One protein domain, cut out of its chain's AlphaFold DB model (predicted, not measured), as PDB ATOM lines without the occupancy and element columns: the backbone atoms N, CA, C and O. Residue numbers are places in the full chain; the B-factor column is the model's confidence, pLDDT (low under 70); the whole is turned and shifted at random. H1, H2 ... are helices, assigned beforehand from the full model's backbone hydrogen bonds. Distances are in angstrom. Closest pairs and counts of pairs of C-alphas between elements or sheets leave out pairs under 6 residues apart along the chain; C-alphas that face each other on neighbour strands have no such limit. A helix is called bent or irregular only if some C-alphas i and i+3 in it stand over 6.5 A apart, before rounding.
ATOM      1  N   SER A   5       4.182 -45.521 -10.857       50.69
ATOM      2  CA  SER A   5       3.974 -45.134 -12.260       50.69
ATOM      3  C   SER A   5       2.838 -44.118 -12.436       50.69
ATOM      4  O   SER A   5       2.987 -43.148 -13.163       50.69
ATOM      5  N   ARG A   6       1.740 -44.273 -11.688       55.81
ATOM      6  CA  ARG A   6       0.586 -43.363 -11.722       55.81
ATOM      7  C   ARG A   6       0.872 -42.008 -11.066       55.81
ATOM      8  O   ARG A   6       0.193 -41.035 -11.358       55.81
ATOM      9  N   PHE A   7       1.850 -41.972 -10.164       59.91
ATOM     10  CA  PHE A   7       2.329 -40.765  -9.493       59.91
ATOM     11  C   PHE A   7       3.272 -39.960 -10.407       59.91
ATOM     12  O   PHE A   7       3.230 -38.735 -10.436       59.91
ATOM     13  N   LEU A   8       4.080 -40.667 -11.202       58.22
ATOM     14  CA  LEU A   8       5.064 -40.105 -12.131       58.22
ATOM     15  C   LEU A   8       4.467 -39.688 -13.486       58.22
ATOM     16  O   LEU A   8       5.067 -38.877 -14.184       58.22
ATOM     17  N   GLU A   9       3.292 -40.209 -13.857       61.41
ATOM     18  CA  GLU A   9       2.616 -39.907 -15.132       61.41
ATOM     19  C   GLU A   9       2.258 -38.420 -15.305       61.41
ATOM     20  O   GLU A   9       2.227 -37.937 -16.434       61.41
ATOM     21  N   ASN A  10       2.035 -37.677 -14.214       59.38
ATOM     22  CA  ASN A  10       1.603 -36.279 -14.296       59.38
ATOM     23  C   ASN A  10       2.736 -35.254 -14.139       59.38
ATOM     24  O   ASN A  10       2.503 -34.093 -14.457       59.38
ATOM     25  N   ASN A  11       3.935 -35.650 -13.677       58.78
ATOM     26  CA  ASN A  11       5.110 -34.798 -13.366       58.78
ATOM     27  C   ASN A  11       4.865 -33.553 -12.481       58.78
ATOM     28  O   ASN A  11       5.818 -32.895 -12.072       58.78
ATOM     29  N   GLU A  12       3.620 -33.242 -12.147       64.56
ATOM     30  CA  GLU A  12       3.186 -32.104 -11.361       64.56
ATOM     31  C   GLU A  12       2.021 -32.551 -10.477       64.56
ATOM     32  O   GLU A  12       1.124 -33.278 -10.910       64.56
ATOM     33  N   LEU A  13       2.041 -32.098  -9.227       67.19
ATOM     34  CA  LEU A  13       0.906 -32.183  -8.321       67.19
ATOM     35  C   LEU A  13       0.401 -30.774  -8.047       67.19
ATOM     36  O   LEU A  13       1.192 -29.878  -7.734       67.19
ATOM     37  N   SER A  14      -0.914 -30.587  -8.099       70.81
ATOM     38  CA  SER A  14      -1.536 -29.365  -7.596       70.81
ATOM     39  C   SER A  14      -1.281 -29.208  -6.092       70.81
ATOM     40  O   SER A  14      -1.111 -30.183  -5.359       70.81
ATOM     41  N   GLU A  15      -1.315 -27.971  -5.592       69.50
ATOM     42  CA  GLU A  15      -1.159 -27.685  -4.155       69.50
ATOM     43  C   GLU A  15      -2.197 -28.420  -3.284       69.50
ATOM     44  O   GLU A  15      -1.915 -28.817  -2.154       69.50
ATOM     45  N   TYR A  16      -3.393 -28.664  -3.829       71.06
ATOM     46  CA  TYR A  16      -4.425 -29.463  -3.170       71.06
ATOM     47  C   TYR A  16      -4.032 -30.944  -3.056       71.06
ATOM     48  O   TYR A  16      -4.180 -31.537  -1.990       71.06
ATOM     49  N   GLU A  17      -3.487 -31.533  -4.123       69.56
ATOM     50  CA  GLU A  17      -3.007 -32.920  -4.114       69.56
ATOM     51  C   GLU A  17      -1.819 -33.088  -3.169       69.56
ATOM     52  O   GLU A  17      -1.826 -34.007  -2.353       69.56
ATOM     53  N   LYS A  18      -0.849 -32.163  -3.193       68.44
ATOM     54  CA  LYS A  18       0.272 -32.165  -2.237       68.44
ATOM     55  C   LYS A  18      -0.222 -32.188  -0.792       68.44
ATOM     56  O   LYS A  18       0.288 -32.963   0.011       68.44
ATOM     57  N   LYS A  19      -1.248 -31.393  -0.466       67.94
ATOM     58  CA  LYS A  19      -1.838 -31.358   0.878       67.94
ATOM     59  C   LYS A  19      -2.479 -32.692   1.279       67.94
ATOM     60  O   LYS A  19      -2.242 -33.150   2.392       67.94
ATOM     61  N   ILE A  20      -3.225 -33.334   0.377       67.75
ATOM     62  CA  ILE A  20      -3.786 -34.676   0.615       67.75
ATOM     63  C   ILE A  20      -2.662 -35.686   0.876       67.75
ATOM     64  O   ILE A  20      -2.743 -36.473   1.813       67.75
ATOM     65  N   TYR A  21      -1.584 -35.641   0.093       68.00
ATOM     66  CA  TYR A  21      -0.468 -36.569   0.267       68.00
ATOM     67  C   TYR A  21       0.327 -36.334   1.554       68.00
ATOM     68  O   TYR A  21       0.820 -37.297   2.135       68.00
ATOM     69  N   ILE A  22       0.413 -35.092   2.038       65.75
ATOM     70  CA  ILE A  22       0.962 -34.789   3.369       65.75
ATOM     71  C   ILE A  22       0.095 -35.430   4.465       65.75
ATOM     72  O   ILE A  22       0.623 -36.013   5.413       65.75
ATOM     73  N   GLU A  23      -1.230 -35.381   4.324       67.44
ATOM     74  CA  GLU A  23      -2.165 -36.034   5.250       67.44
ATOM     75  C   GLU A  23      -2.073 -37.579   5.173       67.44
ATOM     76  O   GLU A  23      -2.244 -38.257   6.188       67.44
ATOM     77  N   GLU A  24      -1.685 -38.136   4.019       72.06
ATOM     78  CA  GLU A  24      -1.453 -39.571   3.775       72.06
ATOM     79  C   GLU A  24       0.038 -39.992   3.791       72.06
ATOM     80  O   GLU A  24       0.404 -40.987   3.162       72.06
ATOM     81  N   HIS A  25       0.915 -39.280   4.513       74.56
ATOM     82  CA  HIS A  25       2.378 -39.469   4.441       74.56
ATOM     83  C   HIS A  25       2.864 -40.929   4.539       74.56
ATOM     84  O   HIS A  25       3.734 -41.328   3.773       74.56
ATOM     85  N   ILE A  26       2.256 -41.763   5.390       78.75
ATOM     86  CA  ILE A  26       2.609 -43.191   5.528       78.75
ATOM     87  C   ILE A  26       2.482 -43.944   4.190       78.75
ATOM     88  O   ILE A  26       3.284 -44.826   3.884       78.75
ATOM     89  N   LEU A  27       1.477 -43.618   3.373       77.62
ATOM     90  CA  LEU A  27       1.302 -44.231   2.057       77.62
ATOM     91  C   LEU A  27       2.437 -43.829   1.109       77.62
ATOM     92  O   LEU A  27       2.967 -44.680   0.396       77.62
ATOM     93  N   VAL A  28       2.818 -42.551   1.128       79.69
ATOM     94  CA  VAL A  28       3.918 -41.999   0.323       79.69
ATOM     95  C   VAL A  28       5.244 -42.656   0.713       79.69
ATOM     96  O   VAL A  28       5.982 -43.109  -0.162       79.69
ATOM     97  N   GLU A  29       5.511 -42.785   2.014       86.31
ATOM     98  CA  GLU A  29       6.707 -43.448   2.538       86.31
ATOM     99  C   GLU A  29       6.799 -44.912   2.100       86.31
ATOM    100  O   GLU A  29       7.857 -45.362   1.661       86.31
ATOM    101  N   ASN A  30       5.690 -45.654   2.181       84.31
ATOM    102  CA  ASN A  30       5.643 -47.052   1.755       84.31
ATOM    103  C   ASN A  30       5.896 -47.193   0.252       84.31
ATOM    104  O   ASN A  30       6.722 -48.006  -0.148       84.31
ATOM    105  N   ILE A  31       5.247 -46.366  -0.574       81.12
ATOM    106  CA  ILE A  31       5.443 -46.377  -2.030       81.12
ATOM    107  C   ILE A  31       6.907 -46.085  -2.387       81.12
ATOM    108  O   ILE A  31       7.476 -46.747  -3.255       81.12
ATOM    109  N   PHE A  32       7.522 -45.106  -1.722       86.19
ATOM    110  CA  PHE A  32       8.917 -44.756  -1.967       86.19
ATOM    111  C   PHE A  32       9.882 -45.851  -1.497       86.19
ATOM    112  O   PHE A  32      10.817 -46.187  -2.220       86.19
ATOM    113  N   ASN A  33       9.633 -46.442  -0.321       87.50
ATOM    114  CA  ASN A  33      10.406 -47.576   0.184       87.50
ATOM    115  C   ASN A  33      10.345 -48.764  -0.773       87.50
ATOM    116  O   ASN A  33      11.394 -49.294  -1.119       87.50
ATOM    117  N   ASP A  34       9.151 -49.163  -1.210       83.94
ATOM    118  CA  ASP A  34       8.983 -50.266  -2.159       83.94
ATOM    119  C   ASP A  34       9.794 -49.993  -3.434       83.94
ATOM    120  O   ASP A  34      10.523 -50.856  -3.916       83.94
ATOM    121  N   TYR A  35       9.760 -48.754  -3.934       83.19
ATOM    122  CA  TYR A  35      10.483 -48.400  -5.150       83.19
ATOM    123  C   TYR A  35      12.009 -48.409  -5.013       83.19
ATOM    124  O   TYR A  35      12.695 -48.906  -5.909       83.19
ATOM    125  N   ILE A  36      12.541 -47.858  -3.916       87.00
ATOM    126  CA  ILE A  36      13.982 -47.881  -3.633       87.00
ATOM    127  C   ILE A  36      14.458 -49.310  -3.359       87.00
ATOM    128  O   ILE A  36      15.511 -49.698  -3.854       87.00
ATOM    129  N   ASN A  37      13.686 -50.106  -2.617       84.31
ATOM    130  CA  ASN A  37      14.061 -51.476  -2.259       84.31
ATOM    131  C   ASN A  37      14.058 -52.424  -3.462       84.31
ATOM    132  O   ASN A  37      14.812 -53.393  -3.478       84.31
ATOM    133  N   ASP A  38      13.244 -52.138  -4.476       83.88
ATOM    134  CA  ASP A  38      13.241 -52.892  -5.725       83.88
ATOM    135  C   ASP A  38      14.457 -52.565  -6.615       83.88
ATOM    136  O   ASP A  38      14.537 -53.076  -7.732       83.88
ATOM    137  N   PHE A  39      15.344 -51.632  -6.231       82.50
ATOM    138  CA  PHE A  39      16.500 -51.236  -7.043       82.50
ATOM    139  C   PHE A  39      17.452 -52.406  -7.296       82.50
ATOM    140  O   PHE A  39      17.893 -53.093  -6.378       82.50
ATOM    141  N   THR A  40      17.815 -52.590  -8.561       80.88
ATOM    142  CA  THR A  40      18.907 -53.467  -8.970       80.88
ATOM    143  C   THR A  40      19.942 -52.661  -9.736       80.88
ATOM    144  O   THR A  40      19.621 -51.719 -10.446       80.88
ATOM    145  N   ILE A  41      21.211 -53.041  -9.649       73.31
ATOM    146  CA  ILE A  41      22.299 -52.329 -10.346       73.31
ATOM    147  C   ILE A  41      22.193 -52.499 -11.868       73.31
ATOM    148  O   ILE A  41      22.725 -51.699 -12.641       73.31
ATOM    149  N   ALA A  42      21.474 -53.532 -12.312       70.38
ATOM    150  CA  ALA A  42      21.093 -53.710 -13.704       70.38
ATOM    151  C   ALA A  42      20.034 -52.693 -14.170       70.38
ATOM    152  O   ALA A  42      19.881 -52.538 -15.380       70.38
ATOM    153  N   ASP A  43      19.355 -51.998 -13.250       64.38
ATOM    154  CA  ASP A  43      18.355 -50.984 -13.572       64.38
ATOM    155  C   ASP A  43      18.979 -49.821 -14.365       64.38
ATOM    156  O   ASP A  43      20.172 -49.502 -14.261       64.38
ATOM    157  N   ASP A  44      18.138 -49.216 -15.201       66.00
ATOM    158  CA  ASP A  44      18.469 -48.094 -16.077       66.00
ATOM    159  C   ASP A  44      18.438 -46.753 -15.315       66.00
ATOM    160  O   ASP A  44      17.853 -46.645 -14.230       66.00
ATOM    161  N   SER A  45      19.021 -45.699 -15.901       71.81
ATOM    162  CA  SER A  45      18.990 -44.331 -15.360       71.81
ATOM    163  C   SER A  45      17.566 -43.830 -15.084       71.81
ATOM    164  O   SER A  45      17.370 -43.023 -14.178       71.81
ATOM    165  N   GLU A  46      16.566 -44.377 -15.780       78.94
ATOM    166  CA  GLU A  46      15.142 -44.081 -15.598       78.94
ATOM    167  C   GLU A  46      14.668 -44.237 -14.140       78.94
ATOM    168  O   GLU A  46      13.883 -43.425 -13.643       78.94
ATOM    169  N   LYS A  47      15.154 -45.246 -13.406       80.06
ATOM    170  CA  LYS A  47      14.728 -45.457 -12.014       80.06
ATOM    171  C   LYS A  47      15.244 -44.364 -11.082       80.06
ATOM    172  O   LYS A  47      14.510 -43.891 -10.215       80.06
ATOM    173  N   ILE A  48      16.480 -43.927 -11.297       84.50
ATOM    174  CA  ILE A  48      17.097 -42.826 -10.549       84.50
ATOM    175  C   ILE A  48      16.425 -41.500 -10.905       84.50
ATOM    176  O   ILE A  48      16.113 -40.715 -10.013       84.50
ATOM    177  N   GLU A  49      16.108 -41.273 -12.180       83.38
ATOM    178  CA  GLU A  49      15.323 -40.109 -12.603       83.38
ATOM    179  C   GLU A  49      13.960 -40.059 -11.906       83.38
ATOM    180  O   GLU A  49      13.519 -38.996 -11.472       83.38
ATOM    181  N   ASN A  50      13.300 -41.204 -11.742       81.44
ATOM    182  CA  ASN A  50      12.035 -41.286 -11.021       81.44
ATOM    183  C   ASN A  50      12.188 -41.026  -9.514       81.44
ATOM    184  O   ASN A  50      11.326 -40.364  -8.934       81.44
ATOM    185  N   ILE A  51      13.290 -41.464  -8.891       84.88
ATOM    186  CA  ILE A  51      13.635 -41.083  -7.510       84.88
ATOM    187  C   ILE A  51      13.804 -39.560  -7.402       84.88
ATOM    188  O   ILE A  51      13.229 -38.947  -6.503       84.88
ATOM    189  N   ILE A  52      14.520 -38.937  -8.342       85.69
ATOM    190  CA  ILE A  52      14.734 -37.479  -8.377       85.69
ATOM    191  C   ILE A  52      13.413 -36.728  -8.592       85.69
ATOM    192  O   ILE A  52      13.156 -35.731  -7.917       85.69
ATOM    193  N   LYS A  53      12.536 -37.208  -9.482       83.44
ATOM    194  CA  LYS A  53      11.188 -36.638  -9.665       83.44
ATOM    195  C   LYS A  53      10.378 -36.704  -8.376       83.44
ATOM    196  O   LYS A  53       9.763 -35.714  -7.995       83.44
ATOM    197  N   PHE A  54      10.401 -37.847  -7.691       83.12
ATOM    198  CA  PHE A  54       9.696 -38.011  -6.425       83.12
ATOM    199  C   PHE A  54      10.234 -37.055  -5.359       83.12
ATOM    200  O   PHE A  54       9.457 -36.375  -4.697       83.12
ATOM    201  N   TYR A  55      11.558 -36.938  -5.255       86.50
ATOM    202  CA  TYR A  55      12.208 -35.933  -4.424       86.50
ATOM    203  C   TYR A  55      11.684 -34.525  -4.743       86.50
ATOM    204  O   TYR A  55      11.099 -33.889  -3.869       86.50
ATOM    205  N   ASN A  56      11.754 -34.084  -6.001       83.56
ATOM    206  CA  ASN A  56      11.328 -32.741  -6.407       83.56
ATOM    207  C   ASN A  56       9.846 -32.444  -6.116       83.56
ATOM    208  O   ASN A  56       9.488 -31.294  -5.859       83.56
ATOM    209  N   LEU A  57       8.975 -33.458  -6.142       80.94
ATOM    210  CA  LEU A  57       7.548 -33.292  -5.851       80.94
ATOM    211  C   LEU A  57       7.264 -33.002  -4.372       80.94
ATOM    212  O   LEU A  57       6.269 -32.341  -4.066       80.94
ATOM    213  N   PHE A  58       8.124 -33.471  -3.467       77.94
ATOM    214  CA  PHE A  58       7.850 -33.475  -2.030       77.94
ATOM    215  C   PHE A  58       8.833 -32.673  -1.178       77.94
ATOM    216  O   PHE A  58       8.512 -32.395  -0.027       77.94
ATOM    217  N   THR A  59       9.993 -32.267  -1.695       73.88
ATOM    218  CA  THR A  59      11.029 -31.573  -0.903       73.88
ATOM    219  C   THR A  59      11.062 -30.055  -1.079       73.88
ATOM    220  O   THR A  59      11.951 -29.400  -0.537       73.88
ATOM    221  N   TYR A  60      10.077 -29.474  -1.780       69.00
ATOM    222  CA  TYR A  60       9.955 -28.017  -1.938       69.00
ATOM    223  C   TYR A  60       9.746 -27.284  -0.598       69.00
ATOM    224  O   TYR A  60      10.213 -26.160  -0.432       69.00
ATOM    225  N   ASP A  61       9.073 -27.924   0.363       67.31
ATOM    226  CA  ASP A  61       8.959 -27.450   1.745       67.31
ATOM    227  C   ASP A  61       9.994 -28.172   2.617       67.31
ATOM    228  O   ASP A  61       9.947 -29.393   2.782       67.31
ATOM    229  N   THR A  62      10.954 -27.420   3.153       64.12
ATOM    230  CA  THR A  62      12.134 -27.964   3.834       64.12
ATOM    231  C   THR A  62      11.830 -28.615   5.179       64.12
ATOM    232  O   THR A  62      12.628 -29.437   5.632       64.12
ATOM    233  N   ASP A  63      10.698 -28.280   5.803       71.50
ATOM    234  CA  ASP A  63      10.358 -28.739   7.155       71.50
ATOM    235  C   ASP A  63       9.355 -29.898   7.185       71.50
ATOM    236  O   ASP A  63       9.071 -30.428   8.265       71.50
ATOM    237  N   ASN A  64       8.852 -30.337   6.026       78.19
ATOM    238  CA  ASN A  64       7.869 -31.413   5.973       78.19
ATOM    239  C   ASN A  64       8.493 -32.794   6.299       78.19
ATOM    240  O   ASN A  64       9.647 -33.097   5.984       78.19
ATOM    241  N   GLU A  65       7.722 -33.652   6.972       82.50
ATOM    242  CA  GLU A  65       8.211 -34.966   7.422       82.50
ATOM    243  C   GLU A  65       8.490 -35.917   6.246       82.50
ATOM    244  O   GLU A  65       9.482 -36.646   6.261       82.50
ATOM    245  N   ILE A  66       7.688 -35.840   5.176       83.69
ATOM    246  CA  ILE A  66       7.876 -36.641   3.954       83.69
ATOM    247  C   ILE A  66       9.223 -36.330   3.294       83.69
ATOM    248  O   ILE A  66       9.947 -37.233   2.887       83.69
ATOM    249  N   GLY A  67       9.582 -35.058   3.183       85.12
ATOM    250  CA  GLY A  67      10.815 -34.609   2.558       85.12
ATOM    251  C   GLY A  67      12.032 -34.996   3.384       85.12
ATOM    252  O   GLY A  67      13.002 -35.502   2.822       85.12
ATOM    253  N   LYS A  68      11.963 -34.875   4.719       86.75
ATOM    254  CA  LYS A  68      12.995 -35.423   5.620       86.75
ATOM    255  C   LYS A  68      13.171 -36.928   5.419       86.75
ATOM    256  O   LYS A  68      14.303 -37.401   5.313       86.75
ATOM    257  N   PHE A  69      12.066 -37.668   5.324       88.94
ATOM    258  CA  PHE A  69      12.085 -39.100   5.045       88.94
ATOM    259  C   PHE A  69      12.734 -39.411   3.686       88.94
ATOM    260  O   PHE A  69      13.661 -40.219   3.631       88.94
ATOM    261  N   ILE A  70      12.310 -38.747   2.605       89.44
ATOM    262  CA  ILE A  70      12.836 -38.971   1.250       89.44
ATOM    263  C   ILE A  70      14.333 -38.665   1.198       89.44
ATOM    264  O   ILE A  70      15.099 -39.476   0.683       89.44
ATOM    265  N   ARG A  71      14.769 -37.533   1.764       90.44
ATOM    266  CA  ARG A  71      16.190 -37.161   1.793       90.44
ATOM    267  C   ARG A  71      17.034 -38.207   2.502       90.44
ATOM    268  O   ARG A  71      18.038 -38.650   1.953       90.44
ATOM    269  N   LYS A  72      16.588 -38.654   3.681       90.88
ATOM    270  CA  LYS A  72      17.258 -39.730   4.415       90.88
ATOM    271  C   LYS A  72      17.352 -40.999   3.570       90.88
ATOM    272  O   LYS A  72      18.406 -41.613   3.505       90.88
ATOM    273  N   LYS A  73      16.273 -41.375   2.889       91.62
ATOM    274  CA  LYS A  73      16.236 -42.585   2.066       91.62
ATOM    275  C   LYS A  73      17.127 -42.510   0.830       91.62
ATOM    276  O   LYS A  73      17.735 -43.515   0.485       91.62
ATOM    277  N   ILE A  74      17.243 -41.345   0.196       93.00
ATOM    278  CA  ILE A  74      18.193 -41.118  -0.905       93.00
ATOM    279  C   ILE A  74      19.633 -41.200  -0.400       93.00
ATOM    280  O   ILE A  74      20.472 -41.818  -1.052       93.00
ATOM    281  N   TYR A  75      19.910 -40.612   0.767       94.12
ATOM    282  CA  TYR A  75      21.208 -40.725   1.417       94.12
ATOM    283  C   TYR A  75      21.566 -42.190   1.708       94.12
ATOM    284  O   TYR A  75      22.594 -42.666   1.231       94.12
ATOM    285  N   ASP A  76      20.691 -42.918   2.410       93.19
ATOM    286  CA  ASP A  76      20.881 -44.335   2.746       93.19
ATOM    287  C   ASP A  76      21.104 -45.167   1.467       93.19
ATOM    288  O   ASP A  76      22.073 -45.919   1.360       93.19
ATOM    289  N   PHE A  77      20.272 -44.950   0.442       92.94
ATOM    290  CA  PHE A  77      20.404 -45.597  -0.862       92.94
ATOM    291  C   PHE A  77      21.780 -45.359  -1.502       92.94
ATOM    292  O   PHE A  77      22.434 -46.315  -1.924       92.94
ATOM    293  N   TYR A  78      22.236 -44.104  -1.555       94.12
ATOM    294  CA  TYR A  78      23.540 -43.757  -2.118       94.12
ATOM    295  C   TYR A  78      24.670 -44.488  -1.391       94.12
ATOM    296  O   TYR A  78      25.496 -45.152  -2.017       94.12
ATOM    297  N   ILE A  79      24.672 -44.399  -0.063       95.19
ATOM    298  CA  ILE A  79      25.669 -45.017   0.807       95.19
ATOM    299  C   ILE A  79      25.715 -46.532   0.605       95.19
ATOM    300  O   ILE A  79      26.804 -47.107   0.529       95.19
ATOM    301  N   ASP A  80      24.569 -47.190   0.475       92.94
ATOM    302  CA  ASP A  80      24.509 -48.642   0.318       92.94
ATOM    303  C   ASP A  80      24.998 -49.124  -1.059       92.94
ATOM    304  O   ASP A  80      25.560 -50.215  -1.155       92.94
ATOM    305  N   HIS A  81      24.861 -48.308  -2.112       92.38
ATOM    306  CA  HIS A  81      25.039 -48.770  -3.497       92.38
ATOM    307  C   HIS A  81      26.244 -48.165  -4.226       92.38
ATOM    308  O   HIS A  81      26.690 -48.727  -5.228       92.38
ATOM    309  N   ILE A  82      26.811 -47.045  -3.759       94.75
ATOM    310  CA  ILE A  82      27.822 -46.293  -4.523       94.75
ATOM    311  C   ILE A  82      29.057 -47.120  -4.896       94.75
ATOM    312  O   ILE A  82      29.526 -47.040  -6.028       94.75
ATOM    313  N   ASN A  83      29.540 -47.987  -4.005       93.75
ATOM    314  CA  ASN A  83      30.677 -48.862  -4.306       93.75
ATOM    315  C   ASN A  83      30.392 -49.785  -5.495       93.75
ATOM    316  O   ASN A  83      31.235 -49.969  -6.372       93.75
ATOM    317  N   GLU A  84      29.197 -50.366  -5.537       92.94
ATOM    318  CA  GLU A  84      28.812 -51.274  -6.608       92.94
ATOM    319  C   GLU A  84      28.539 -50.505  -7.913       92.94
ATOM    320  O   GLU A  84      28.916 -50.976  -8.989       92.94
ATOM    321  N   LEU A  85      27.991 -49.286  -7.837       92.50
ATOM    322  CA  LEU A  85      27.852 -48.385  -8.988       92.50
ATOM    323  C   LEU A  85      29.212 -48.026  -9.605       92.50
ATOM    324  O   LEU A  85      29.347 -48.042 -10.831       92.50
ATOM    325  N   ILE A  86      30.220 -47.753  -8.769       92.19
ATOM    326  CA  ILE A  86      31.598 -47.477  -9.195       92.19
ATOM    327  C   ILE A  86      32.196 -48.699  -9.902       92.19
ATOM    328  O   ILE A  86      32.715 -48.570 -11.008       92.19
ATOM    329  N   ILE A  87      32.087 -49.892  -9.305       91.19
ATOM    330  CA  ILE A  87      32.612 -51.141  -9.888       91.19
ATOM    331  C   ILE A  87      31.979 -51.421 -11.256       91.19
ATOM    332  O   ILE A  87      32.677 -51.792 -12.200       91.19
ATOM    333  N   ASN A  88      30.666 -51.216 -11.375       89.19
ATOM    334  CA  ASN A  88      29.911 -51.480 -12.600       89.19
ATOM    335  C   ASN A  88      29.916 -50.313 -13.600       89.19
ATOM    336  O   ASN A  88      29.217 -50.390 -14.610       89.19
ATOM    337  N   ARG A  89      30.679 -49.241 -13.335       88.06
ATOM    338  CA  ARG A  89      30.807 -48.065 -14.215       88.06
ATOM    339  C   ARG A  89      29.460 -47.462 -14.611       88.06
ATOM    340  O   ARG A  89      29.209 -47.118 -15.766       88.06
ATOM    341  N   LYS A  90      28.565 -47.333 -13.627       89.75
ATOM    342  CA  LYS A  90      27.246 -46.705 -13.782       89.75
ATOM    343  C   LYS A  90      27.362 -45.178 -13.721       89.75
ATOM    344  O   LYS A  90      26.714 -44.521 -12.910       89.75
ATOM    345  N   ASP A  91      28.200 -44.619 -14.593       89.81
ATOM    346  CA  ASP A  91      28.664 -43.227 -14.544       89.81
ATOM    347  C   ASP A  91      27.514 -42.201 -14.609       89.81
ATOM    348  O   ASP A  91      27.567 -41.173 -13.936       89.81
ATOM    349  N   SER A  92      26.443 -42.482 -15.362       89.44
ATOM    350  CA  SER A  92      25.256 -41.613 -15.429       89.44
ATOM    351  C   SER A  92      24.491 -41.543 -14.109       89.44
ATOM    352  O   SER A  92      24.075 -40.464 -13.696       89.44
ATOM    353  N   ILE A  93      24.340 -42.677 -13.426       91.56
ATOM    354  CA  ILE A  93      23.679 -42.755 -12.121       91.56
ATOM    355  C   ILE A  93      24.527 -42.049 -11.063       91.56
ATOM    356  O   ILE A  93      23.996 -41.265 -10.277       91.56
ATOM    357  N   ILE A  94      25.843 -42.289 -11.072       93.44
ATOM    358  CA  ILE A  94      26.789 -41.626 -10.166       93.44
ATOM    359  C   ILE A  94      26.688 -40.105 -10.318       93.44
ATOM    360  O   ILE A  94      26.557 -39.404  -9.316       93.44
ATOM    361  N   TYR A  95      26.692 -39.606 -11.559       93.12
ATOM    362  CA  TYR A  95      26.509 -38.188 -11.853       93.12
ATOM    363  C   TYR A  95      25.192 -37.642 -11.295       93.12
ATOM    364  O   TYR A  95      25.219 -36.667 -10.551       93.12
ATOM    365  N   LEU A  96      24.057 -38.276 -11.608       92.38
ATOM    366  CA  LEU A  96      22.739 -37.802 -11.174       92.38
ATOM    367  C   LEU A  96      22.622 -37.712  -9.648       92.38
ATOM    368  O   LEU A  96      22.060 -36.752  -9.127       92.38
ATOM    369  N   LEU A  97      23.167 -38.695  -8.927       93.94
ATOM    370  CA  LEU A  97      23.151 -38.692  -7.466       93.94
ATOM    371  C   LEU A  97      24.082 -37.611  -6.904       93.94
ATOM    372  O   LEU A  97      23.658 -36.842  -6.047       93.94
ATOM    373  N   LEU A  98      25.322 -37.505  -7.392       94.44
ATOM    374  CA  LEU A  98      26.262 -36.487  -6.908       94.44
ATOM    375  C   LEU A  98      25.811 -35.057  -7.219       94.44
ATOM    376  O   LEU A  98      25.988 -34.178  -6.380       94.44
ATOM    377  N   ASP A  99      25.197 -34.820  -8.378       93.69
ATOM    378  CA  ASP A  99      24.636 -33.509  -8.716       93.69
ATOM    379  C   ASP A  99      23.468 -33.150  -7.783       93.69
ATOM    380  O   ASP A  99      23.359 -32.008  -7.335       93.69
ATOM    381  N   LEU A 100      22.660 -34.141  -7.384       92.31
ATOM    382  CA  LEU A 100      21.609 -33.955  -6.387       92.31
ATOM    383  C   LEU A 100      22.183 -33.558  -5.012       92.31
ATOM    384  O   LEU A 100      21.713 -32.585  -4.422       92.31
ATOM    385  N   PHE A 101      23.219 -34.250  -4.520       92.81
ATOM    386  CA  PHE A 101      23.904 -33.887  -3.266       92.81
ATOM    387  C   PHE A 101      24.574 -32.512  -3.330       92.81
ATOM    388  O   PHE A 101      24.560 -31.773  -2.348       92.81
ATOM    389  N   TYR A 102      25.139 -32.158  -4.483       92.06
ATOM    390  CA  TYR A 102      25.730 -30.841  -4.707       92.06
ATOM    391  C   TYR A 102      24.673 -29.728  -4.650       92.06
ATOM    392  O   TYR A 102      24.931 -28.655  -4.105       92.06
ATOM    393  N   CYS A 103      23.477 -29.980  -5.186       89.81
ATOM    394  CA  CYS A 103      22.399 -28.994  -5.231       89.81
ATOM    395  C   CYS A 103      21.619 -28.861  -3.912       89.81
ATOM    396  O   CYS A 103      21.140 -27.765  -3.617       89.81
ATOM    397  N   ASP A 104      21.472 -29.932  -3.119       88.69
ATOM    398  CA  ASP A 104      20.743 -29.893  -1.843       88.69
ATOM    399  C   ASP A 104      21.571 -30.384  -0.646       88.69
ATOM    400  O   ASP A 104      21.607 -31.564  -0.297       88.69
ATOM    401  N   SER A 105      22.127 -29.420   0.091       85.81
ATOM    402  CA  SER A 105      22.827 -29.663   1.360       85.81
ATOM    403  C   SER A 105      21.976 -30.330   2.456       85.81
ATOM    404  O   SER A 105      22.530 -30.798   3.450       85.81
ATOM    405  N   GLN A 106      20.642 -30.344   2.349       87.50
ATOM    406  CA  GLN A 106      19.764 -30.983   3.337       87.50
ATOM    407  C   GLN A 106      19.724 -32.512   3.193       87.50
ATOM    408  O   GLN A 106      19.186 -33.187   4.071       87.50
ATOM    409  N   LEU A 107      20.294 -33.070   2.118       89.44
ATOM    410  CA  LEU A 107      20.482 -34.515   1.962       89.44
ATOM    411  C   LEU A 107      21.530 -35.084   2.920       89.44
ATOM    412  O   LEU A 107      21.509 -36.277   3.207       89.44
ATOM    413  N   PHE A 108      22.430 -34.246   3.434       88.50
ATOM    414  CA  PHE A 108      23.414 -34.673   4.415       88.50
ATOM    415  C   PHE A 108      22.779 -34.693   5.813       88.50
ATOM    416  O   PHE A 108      22.429 -33.632   6.335       88.50
ATOM    417  N   PRO A 109      22.667 -35.867   6.468       78.56
ATOM    418  CA  PRO A 109      22.085 -35.960   7.807       78.56
ATOM    419  C   PRO A 109      22.862 -35.150   8.854       78.56
ATOM    420  O   PRO A 109      22.266 -34.664   9.811       78.56
ATOM    421  N   ASN A 110      24.174 -34.966   8.658       72.12
ATOM    422  CA  ASN A 110      25.029 -34.129   9.494       72.12
ATOM    423  C   ASN A 110      25.857 -33.187   8.608       72.12
ATOM    424  O   ASN A 110      26.830 -33.624   7.992       72.12
ATOM    425  N   LYS A 111      25.488 -31.901   8.561       65.06
ATOM    426  CA  LYS A 111      26.298 -30.863   7.904       65.06
ATOM    427  C   LYS A 111      27.639 -30.696   8.631       65.06
ATOM    428  O   LYS A 111      27.666 -30.654   9.862       65.06
ATOM    429  N   ASN A 112      28.720 -30.551   7.873       60.47
ATOM    430  CA  ASN A 112      30.115 -30.314   8.268       60.47
ATOM    431  C   ASN A 112      30.936 -31.512   8.776       60.47
ATOM    432  O   ASN A 112      32.028 -31.295   9.301       60.47
ATOM    433  N   ASN A 113      30.468 -32.762   8.667       61.09
ATOM    434  CA  ASN A 113      31.296 -33.936   9.004       61.09
ATOM    435  C   ASN A 113      30.717 -35.264   8.491       61.09
ATOM    436  O   ASN A 113      30.647 -36.250   9.233       61.09
ATOM    437  N   ASN A 114      30.247 -35.314   7.244       81.06
ATOM    438  CA  ASN A 114      29.720 -36.568   6.716       81.06
ATOM    439  C   ASN A 114      30.836 -37.503   6.220       81.06
ATOM    440  O   ASN A 114      30.996 -37.740   5.024       81.06
ATOM    441  N   THR A 115      31.631 -38.019   7.162       86.94
ATOM    442  CA  THR A 115      32.787 -38.874   6.868       86.94
ATOM    443  C   THR A 115      32.395 -40.108   6.060       86.94
ATOM    444  O   THR A 115      33.124 -40.476   5.151       86.94
ATOM    445  N   GLU A 116      31.232 -40.707   6.329       91.81
ATOM    446  CA  GLU A 116      30.776 -41.899   5.609       91.81
ATOM    447  C   GLU A 116      30.526 -41.613   4.126       91.81
ATOM    448  O   GLU A 116      31.012 -42.350   3.266       91.81
ATOM    449  N   PHE A 117      29.813 -40.524   3.819       93.69
ATOM    450  CA  PHE A 117      29.628 -40.083   2.441       93.69
ATOM    451  C   PHE A 117      30.969 -39.847   1.755       93.69
ATOM    452  O   PHE A 117      31.182 -40.330   0.646       93.69
ATOM    453  N   LEU A 118      31.887 -39.148   2.422       91.81
ATOM    454  CA  LEU A 118      33.190 -38.813   1.858       91.81
ATOM    455  C   LEU A 118      34.040 -40.056   1.599       91.81
ATOM    456  O   LEU A 118      34.560 -40.209   0.497       91.81
ATOM    457  N   ASP A 119      34.124 -40.974   2.560       92.50
ATOM    458  CA  ASP A 119      34.865 -42.229   2.428       92.50
ATOM    459  C   ASP A 119      34.334 -43.085   1.276       92.50
ATOM    460  O   ASP A 119      35.118 -43.622   0.490       92.50
ATOM    461  N   LYS A 120      33.006 -43.195   1.151       95.06
ATOM    462  CA  LYS A 120      32.374 -43.985   0.087       95.06
ATOM    463  C   LYS A 120      32.433 -43.308  -1.285       95.06
ATOM    464  O   LYS A 120      32.507 -44.004  -2.293       95.06
ATOM    465  N   SER A 121      32.432 -41.976  -1.337       94.50
ATOM    466  CA  SER A 121      32.485 -41.208  -2.593       94.50
ATOM    467  C   SER A 121      33.905 -41.017  -3.118       94.50
ATOM    468  O   SER A 121      34.110 -40.950  -4.327       94.50
ATOM    469  N   TYR A 122      34.906 -40.938  -2.233       93.56
ATOM    470  CA  TYR A 122      36.295 -40.635  -2.592       93.56
ATOM    471  C   TYR A 122      36.873 -41.491  -3.736       93.56
ATOM    472  O   TYR A 122      37.566 -40.927  -4.586       93.56
ATOM    473  N   PRO A 123      36.591 -42.810  -3.838       93.69
ATOM    474  CA  PRO A 123      37.096 -43.631  -4.937       93.69
ATOM    475  C   PRO A 123      36.706 -43.137  -6.338       93.69
ATOM    476  O   PRO A 123      37.417 -43.453  -7.288       93.69
ATOM    477  N   ILE A 124      35.641 -42.339  -6.477       93.25
ATOM    478  CA  ILE A 124      35.225 -41.730  -7.754       93.25
ATOM    479  C   ILE A 124      36.344 -40.852  -8.330       93.25
ATOM    480  O   ILE A 124      36.617 -40.925  -9.525       93.25
ATOM    481  N   LEU A 125      37.053 -40.097  -7.480       92.06
ATOM    482  CA  LEU A 125      38.166 -39.233  -7.901       92.06
ATOM    483  C   LEU A 125      39.384 -40.024  -8.399       92.06
ATOM    484  O   LEU A 125      40.246 -39.469  -9.078       92.06
ATOM    485  N   LEU A 126      39.477 -41.309  -8.044       90.19
ATOM    486  CA  LEU A 126      40.598 -42.184  -8.397       90.19
ATOM    487  C   LEU A 126      40.340 -42.998  -9.671       90.19
ATOM    488  O   LEU A 126      41.213 -43.754 -10.100       90.19
ATOM    489  N   LEU A 127      39.143 -42.895 -10.255       86.38
ATOM    490  CA  LEU A 127      38.819 -43.599 -11.486       86.38
ATOM    491  C   LEU A 127      39.652 -43.045 -12.643       86.38
ATOM    492  O   LEU A 127      39.710 -41.837 -12.856       86.38
ATOM    493  N   SER A 128      40.263 -43.942 -13.422       73.75
ATOM    494  CA  SER A 128      40.908 -43.545 -14.676       73.75
ATOM    495  C   SER A 128      39.865 -42.939 -15.611       73.75
ATOM    496  O   SER A 128      38.828 -43.561 -15.879       73.75
ATOM    497  N   THR A 129      40.142 -41.733 -16.105       65.62
ATOM    498  CA  THR A 129      39.288 -41.038 -17.073       65.62
ATOM    499  C   THR A 129      39.767 -41.230 -18.512       65.62
ATOM    500  O   THR A 129      39.092 -40.763 -19.426       65.62
ATOM    501  N   GLU A 130      40.901 -41.911 -18.729       56.75
ATOM    502  CA  GLU A 130      41.509 -42.111 -20.058       56.75
ATOM    503  C   GLU A 130      40.629 -42.953 -21.005       56.75
ATOM    504  O   GLU A 130      40.851 -42.947 -22.213       56.75
ATOM    505  N   ASP A 131      39.568 -43.574 -20.475       53.94
ATOM    506  CA  ASP A 131      38.561 -44.335 -21.222       53.94
ATOM    507  C   ASP A 131      37.121 -43.739 -21.167       53.94
ATOM    508  O   ASP A 131      36.191 -44.416 -21.607       53.94
ATOM    509  N   TYR A 132      36.863 -42.526 -20.625       56.25
ATOM    510  CA  TYR A 132      35.516 -42.227 -20.072       56.25
ATOM    511  C   TYR A 132      34.711 -40.977 -20.484       56.25
ATOM    512  O   TYR A 132      35.204 -39.927 -20.884       56.25
ATOM    513  N   SER A 133      33.393 -41.185 -20.319       73.44
ATOM    514  CA  SER A 133      32.220 -40.311 -20.448       73.44
ATOM    515  C   SER A 133      32.336 -38.986 -19.685       73.44
ATOM    516  O   SER A 133      32.749 -38.961 -18.530       73.44
ATOM    517  N   SER A 134      31.854 -37.888 -20.278       84.56
ATOM    518  CA  SER A 134      31.805 -36.558 -19.647       84.56
ATOM    519  C   SER A 134      31.054 -36.522 -18.307       84.56
ATOM    520  O   SER A 134      31.301 -35.629 -17.501       84.56
ATOM    521  N   LEU A 135      30.174 -37.493 -18.038       90.12
ATOM    522  CA  LEU A 135      29.361 -37.552 -16.818       90.12
ATOM    523  C   LEU A 135      30.201 -37.792 -15.561       90.12
ATOM    524  O   LEU A 135      29.991 -37.107 -14.562       90.12
ATOM    525  N   ILE A 136      31.179 -38.708 -15.609       90.69
ATOM    526  CA  ILE A 136      32.024 -38.979 -14.436       90.69
ATOM    527  C   ILE A 136      32.931 -37.785 -14.131       90.69
ATOM    528  O   ILE A 136      33.131 -37.456 -12.969       90.69
ATOM    529  N   SER A 137      33.396 -37.071 -15.162       90.44
ATOM    530  CA  SER A 137      34.180 -35.848 -14.984       90.44
ATOM    531  C   SER A 137      33.390 -34.755 -14.280       90.44
ATOM    532  O   SER A 137      33.897 -34.144 -13.343       90.44
ATOM    533  N   VAL A 138      32.131 -34.545 -14.672       92.50
ATOM    534  CA  VAL A 138      31.260 -33.592 -13.972       92.50
ATOM    535  C   VAL A 138      31.000 -34.057 -12.538       92.50
ATOM    536  O   VAL A 138      31.091 -33.249 -11.617       92.50
ATOM    537  N   ALA A 139      30.740 -35.350 -12.328       94.06
ATOM    538  CA  ALA A 139      30.520 -35.913 -11.000       94.06
ATOM    539  C   ALA A 139      31.725 -35.689 -10.064       94.06
ATOM    540  O   ALA A 139      31.545 -35.264  -8.923       94.06
ATOM    541  N   SER A 140      32.950 -35.891 -10.556       94.12
ATOM    542  CA  SER A 140      34.186 -35.627  -9.811       94.12
ATOM    543  C   SER A 140      34.327 -34.156  -9.424       94.12
ATOM    544  O   SER A 140      34.620 -33.864  -8.267       94.12
ATOM    545  N   ILE A 141      34.049 -33.228 -10.347       93.62
ATOM    546  CA  ILE A 141      34.076 -31.785 -10.053       93.62
ATOM    547  C   ILE A 141      33.046 -31.441  -8.969       93.62
ATOM    548  O   ILE A 141      33.374 -30.749  -8.008       93.62
ATOM    549  N   ARG A 142      31.815 -31.972  -9.060       94.00
ATOM    550  CA  ARG A 142      30.792 -31.788  -8.014       94.00
ATOM    551  C   ARG A 142      31.258 -32.312  -6.661       94.00
ATOM    552  O   ARG A 142      31.077 -31.633  -5.655       94.00
ATOM    553  N   LEU A 143      31.874 -33.492  -6.638       94.69
ATOM    554  CA  LEU A 143      32.392 -34.090  -5.413       94.69
ATOM    555  C   LEU A 143      33.507 -33.241  -4.787       94.69
ATOM    556  O   LEU A 143      33.493 -33.050  -3.574       94.69
ATOM    557  N   ILE A 144      34.428 -32.695  -5.587       93.62
ATOM    558  CA  ILE A 144      35.480 -31.785  -5.103       93.62
ATOM    559  C   ILE A 144      34.858 -30.572  -4.408       93.62
ATOM    560  O   ILE A 144      35.209 -30.288  -3.263       93.62
ATOM    561  N   SER A 145      33.877 -29.924  -5.040       91.44
ATOM    562  CA  SER A 145      33.184 -28.779  -4.440       91.44
ATOM    563  C   SER A 145      32.411 -29.147  -3.167       91.44
ATOM    564  O   SER A 145      32.427 -28.386  -2.201       91.44
ATOM    565  N   ILE A 146      31.769 -30.326  -3.113       91.06
ATOM    566  CA  ILE A 146      31.128 -30.819  -1.880       91.06
ATOM    567  C   ILE A 146      32.176 -30.937  -0.762       91.06
ATOM    568  O   ILE A 146      31.966 -30.405   0.327       91.06
ATOM    569  N   ILE A 147      33.321 -31.580  -1.030       90.81
ATOM    570  CA  ILE A 147      34.405 -31.754  -0.049       90.81
ATOM    571  C   ILE A 147      34.926 -30.397   0.449       90.81
ATOM    572  O   ILE A 147      35.109 -30.227   1.659       90.81
ATOM    573  N   GLY A 148      35.163 -29.455  -0.471       86.12
ATOM    574  CA  GLY A 148      35.651 -28.109  -0.162       86.12
ATOM    575  C   GLY A 148      34.697 -27.339   0.750       86.12
ATOM    576  O   GLY A 148      35.109 -26.811   1.784       86.12
ATOM    577  N   SER A 149      33.396 -27.379   0.445       79.81
ATOM    578  CA  SER A 149      32.365 -26.675   1.220       79.81
ATOM    579  C   SER A 149      32.189 -27.194   2.656       79.81
ATOM    580  O   SER A 149      31.796 -26.444   3.549       79.81
ATOM    581  N   GLU A 150      32.524 -28.461   2.904       66.25
ATOM    582  CA  GLU A 150      32.302 -29.147   4.182       66.25
ATOM    583  C   GLU A 150      33.515 -29.061   5.136       66.25
ATOM    584  O   GLU A 150      33.572 -29.793   6.125       66.25
ATOM    585  N   ASN A 151      34.510 -28.204   4.851       64.19
ATOM    586  CA  ASN A 151      35.782 -28.081   5.592       64.19
ATOM    587  C   ASN A 151      36.562 -29.404   5.748       64.19
ATOM    588  O   ASN A 151      37.479 -29.515   6.568       64.19
ATOM    589  N   ASN A 152      36.255 -30.415   4.934       70.00
ATOM    590  CA  ASN A 152      36.911 -31.720   4.963       70.00
ATOM    591  C   ASN A 152      38.163 -31.729   4.073       70.00
ATOM    592  O   ASN A 152      38.394 -32.645   3.279       70.00
ATOM    593  N   LEU A 153      39.010 -30.710   4.267       81.50
ATOM    594  CA  LEU A 153      40.236 -30.445   3.503       81.50
ATOM    595  C   LEU A 153      41.183 -31.647   3.462       81.50
ATOM    596  O   LEU A 153      41.959 -31.793   2.521       81.50
ATOM    597  N   TYR A 154      41.098 -32.529   4.461       87.62
ATOM    598  CA  TYR A 154      41.860 -33.770   4.515       87.62
ATOM    599  C   TYR A 154      41.738 -34.602   3.230       87.62
ATOM    600  O   TYR A 154      42.751 -35.111   2.758       87.62
ATOM    601  N   TYR A 155      40.545 -34.731   2.637       91.00
ATOM    602  CA  TYR A 155      40.361 -35.547   1.428       91.00
ATOM    603  C   TYR A 155      40.973 -34.894   0.185       91.00
ATOM    604  O   TYR A 155      41.578 -35.588  -0.628       91.00
ATOM    605  N   LEU A 156      40.895 -33.566   0.067       92.31
ATOM    606  CA  LEU A 156      41.553 -32.824  -1.013       92.31
ATOM    607  C   LEU A 156      43.081 -32.893  -0.878       92.31
ATOM    608  O   LEU A 156      43.786 -33.219  -1.830       92.31
ATOM    609  N   GLN A 157      43.605 -32.700   0.334       92.31
ATOM    610  CA  GLN A 157      45.033 -32.860   0.629       92.31
ATOM    611  C   GLN A 157      45.515 -34.295   0.380       92.31
ATOM    612  O   GLN A 157      46.618 -34.507  -0.127       92.31
ATOM    613  N   LYS A 158      44.687 -35.288   0.724       92.38
ATOM    614  CA  LYS A 158      44.928 -36.701   0.422       92.38
ATOM    615  C   LYS A 158      45.027 -36.917  -1.088       92.38
ATOM    616  O   LYS A 158      45.975 -37.565  -1.512       92.38
ATOM    617  N   TYR A 159      44.132 -36.327  -1.882       93.69
ATOM    618  CA  TYR A 159      44.190 -36.414  -3.342       93.69
ATOM    619  C   TYR A 159      45.490 -35.828  -3.900       93.69
ATOM    620  O   TYR A 159      46.194 -36.521  -4.624       93.69
ATOM    621  N   VAL A 160      45.877 -34.613  -3.494       93.81
ATOM    622  CA  VAL A 160      47.138 -33.978  -3.938       93.81
ATOM    623  C   VAL A 160      48.360 -34.846  -3.623       93.81
ATOM    624  O   VAL A 160      49.291 -34.930  -4.422       93.81
ATOM    625  N   ARG A 161      48.376 -35.488  -2.451       93.06
ATOM    626  CA  ARG A 161      49.482 -36.356  -2.031       93.06
ATOM    627  C   ARG A 161      49.506 -37.677  -2.798       93.06
ATOM    628  O   ARG A 161      50.582 -38.135  -3.172       93.06
ATOM    629  N   ASP A 162      48.347 -38.307  -2.952       89.00
ATOM    630  CA  ASP A 162      48.233 -39.658  -3.500       89.00
ATOM    631  C   ASP A 162      48.233 -39.640  -5.049       89.00
ATOM    632  O   ASP A 162      48.635 -40.624  -5.666       89.00
ATOM    633  N   MET A 163      47.833 -38.520  -5.666       89.31
ATOM    634  CA  MET A 163      47.694 -38.305  -7.114       89.31
ATOM    635  C   MET A 163      48.284 -36.941  -7.550       89.31
ATOM    636  O   MET A 163      47.549 -36.072  -8.023       89.31
ATOM    637  N   PRO A 164      49.605 -36.710  -7.420       85.81
ATOM    638  CA  PRO A 164      50.221 -35.407  -7.706       85.81
ATOM    639  C   PRO A 164      50.125 -34.973  -9.178       85.81
ATOM    640  O   PRO A 164      50.119 -33.775  -9.449       85.81
ATOM    641  N   ASP A 165      50.011 -35.935 -10.098       87.38
ATOM    642  CA  ASP A 165      49.786 -35.730 -11.537       87.38
ATOM    643  C   ASP A 165      48.360 -36.165 -11.945       87.38
ATOM    644  O   ASP A 165      48.108 -36.559 -13.083       87.38
ATOM    645  N   GLY A 166      47.431 -36.179 -10.981       85.62
ATOM    646  CA  GLY A 166      46.038 -36.556 -11.194       85.62
ATOM    647  C   GLY A 166      45.291 -35.562 -12.081       85.62
ATOM    648  O   GLY A 166      45.614 -34.382 -12.138       85.62
ATOM    649  N   ILE A 167      44.246 -36.036 -12.754       87.81
ATOM    650  CA  ILE A 167      43.517 -35.255 -13.769       87.81
ATOM    651  C   ILE A 167      42.744 -34.084 -13.158       87.81
ATOM    652  O   ILE A 167      42.548 -33.084 -13.833       87.81
ATOM    653  N   TYR A 168      42.361 -34.192 -11.882       91.00
ATOM    654  CA  TYR A 168      41.666 -33.129 -11.154       91.00
ATOM    655  C   TYR A 168      42.597 -32.310 -10.250       91.00
ATOM    656  O   TYR A 168      42.147 -31.683  -9.291       91.00
ATOM    657  N   ILE A 169      43.920 -32.396 -10.449       92.62
ATOM    658  CA  ILE A 169      44.884 -31.784  -9.527       92.62
ATOM    659  C   ILE A 169      44.742 -30.263  -9.461       92.62
ATOM    660  O   ILE A 169      44.908 -29.688  -8.384       92.62
ATOM    661  N   ASP A 170      44.435 -29.623 -10.586       92.56
ATOM    662  CA  ASP A 170      44.320 -28.172 -10.668       92.56
ATOM    663  C   ASP A 170      43.033 -27.701  -9.979       92.56
ATOM    664  O   ASP A 170      43.098 -26.813  -9.132       92.56
ATOM    665  N   GLU A 171      41.903 -28.375 -10.215       93.19
ATOM    666  CA  GLU A 171      40.630 -28.103  -9.537       93.19
ATOM    667  C   GLU A 171      40.739 -28.313  -8.020       93.19
ATOM    668  O   GLU A 171      40.237 -27.514  -7.232       93.19
ATOM    669  N   VAL A 172      41.429 -29.373  -7.584       93.25
ATOM    670  CA  VAL A 172      41.641 -29.644  -6.155       93.25
ATOM    671  C   VAL A 172      42.521 -28.573  -5.506       93.25
ATOM    672  O   VAL A 172      42.271 -28.191  -4.362       93.25
ATOM    673  N   LYS A 173      43.556 -28.085  -6.200       92.06
ATOM    674  CA  LYS A 173      44.412 -27.002  -5.691       92.06
ATOM    675  C   LYS A 173      43.663 -25.678  -5.612       92.06
ATOM    676  O   LYS A 173      43.771 -25.013  -4.590       92.06
ATOM    677  N   GLU A 174      42.893 -25.333  -6.640       91.69
ATOM    678  CA  GLU A 174      42.064 -24.125  -6.651       91.69
ATOM    679  C   GLU A 174      41.089 -24.117  -5.464       91.69
ATOM    680  O   GLU A 174      41.013 -23.137  -4.722       91.69
ATOM    681  N   GLU A 175      40.405 -25.238  -5.217       90.62
ATOM    682  CA  GLU A 175      39.491 -25.372  -4.080       90.62
ATOM    683  C   GLU A 175      40.219 -25.202  -2.732       90.62
ATOM    684  O   GLU A 175      39.721 -24.527  -1.835       90.62
ATOM    685  N   LEU A 176      41.426 -25.764  -2.586       89.88
ATOM    686  CA  LEU A 176      42.245 -25.602  -1.376       89.88
ATOM    687  C   LEU A 176      42.719 -24.156  -1.158       89.88
ATOM    688  O   LEU A 176      42.820 -23.727  -0.010       89.88
ATOM    689  N   GLU A 177      43.031 -23.421  -2.227       87.62
ATOM    690  CA  GLU A 177      43.480 -22.024  -2.165       87.62
ATOM    691  C   GLU A 177      42.342 -21.064  -1.796       87.62
ATOM    692  O   GLU A 177      42.560 -20.132  -1.026       87.62
ATOM    693  N   ASN A 178      41.123 -21.323  -2.276       80.62
ATOM    694  CA  ASN A 178      39.940 -20.502  -1.990       80.62
ATOM    695  C   ASN A 178      39.477 -20.555  -0.520       80.62
ATOM    696  O   ASN A 178      38.636 -19.753  -0.109       80.62
ATOM    697  N   LEU A 179      40.002 -21.496   0.268       69.50
ATOM    698  CA  LEU A 179      39.606 -21.751   1.657       69.50
ATOM    699  C   LEU A 179      40.606 -21.191   2.696       69.50
ATOM    700  O   LEU A 179      40.390 -21.378   3.897       69.50
TER     701      LEU A 179
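Overview. This is residues 5 to 179 of the 180 residues of an uncharacterized protein of Epilithonimonas hungarica (UniProt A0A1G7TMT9). Picture a long slab of two layers of helices: H4, H6, H8 and H10 stand side by side in one row, and H3, H5, H7 and H9 make a second row packed on it and running against it, with H9 only loosely beside H7. H2 lies crosswise at one end of the slab, where the short H1 also lies. The printed part has 175 residues with ten named helices, H1 to H10 in chain order, and no named strand: all helix, with H3 to H8 an up-and-down bundle, each running against the one before it. It is compact, with a radius of gyration of the C-alphas of 17.5 A, yet elongated, spanning 54 by 34 by 23 A.

Arrangement. Start at H5, residues 65 to 87, a hub touching four helices; it has a kink of 46 degrees near residue 81 and is irregular, C-alphas 80 and 83 being 7.7 A apart. It touches H3, residues 25 to 37, the same way at a shallow tilt of 3 degrees; the closest C-alphas, His 25 and Ile 66, are 6.2 A apart. H7, residues 115 to 126, is irregular, but only just, with C-alphas 120 and 123 6.9 A apart; it touches residues 79 to 86 of H5, closest at C-alphas Ile 79 and Phe 117, 6.5 A. H5 forms hairpins with H4, residues 45 to 58, closest at C-alphas Phe 58 and Gly 67, 5.6 A, and with H6, residues 91 to 103, at a tilt of 37 degrees, only just steep. H8, residues 134 to 149, touches H6 the same way at a shallow tilt of 30 degrees; look at C-alphas Tyr 95 and Ala 139, the closest, 4.7 A apart. H9, residues 153 to 162, and H10, residues 169 to 177, form a hairpin, closest at C-alphas Leu 156 and Val 172, 6.0 A, and both touch H8. H2, residues 15 to 23, touches no helix, and H1, residues 5 to 8, only just touches H4, with 3 pairs of C-alphas within 8 A, the closest being those of Leu 8 and Asn 50, 7.2 A apart. Every O i to N i+4 pair is within hydrogen-bond range in H2, H3, H4, H6, H8, H9 and H10; H5 has 17 of 19, H7 4 of 8, and H1 is too short for such a pair.

Along the chain. Find C-alpha 65 at (8.211, -34.966, 7.422); from there H5 runs 34.0 A to C-alpha 87 at (32.612, -51.141, -9.888). H8 measures 23.1 A, H4 20.5 A, H6 18.1 A and H3 18.0 A. H10 ends at C-alpha 177, (43.480, -22.024, -2.165).

Size, cuts and confidence. The C-alphas farthest apart, Tyr 16 and Asp 165, are 55.2 A apart. The printed part has no cut, and the link from H6 to H7, 11 residues, is long. Mean pLDDT of the printed part is 82.9; look for values under 70 at 32 residues, among them 5 to 13 and 17 to 23.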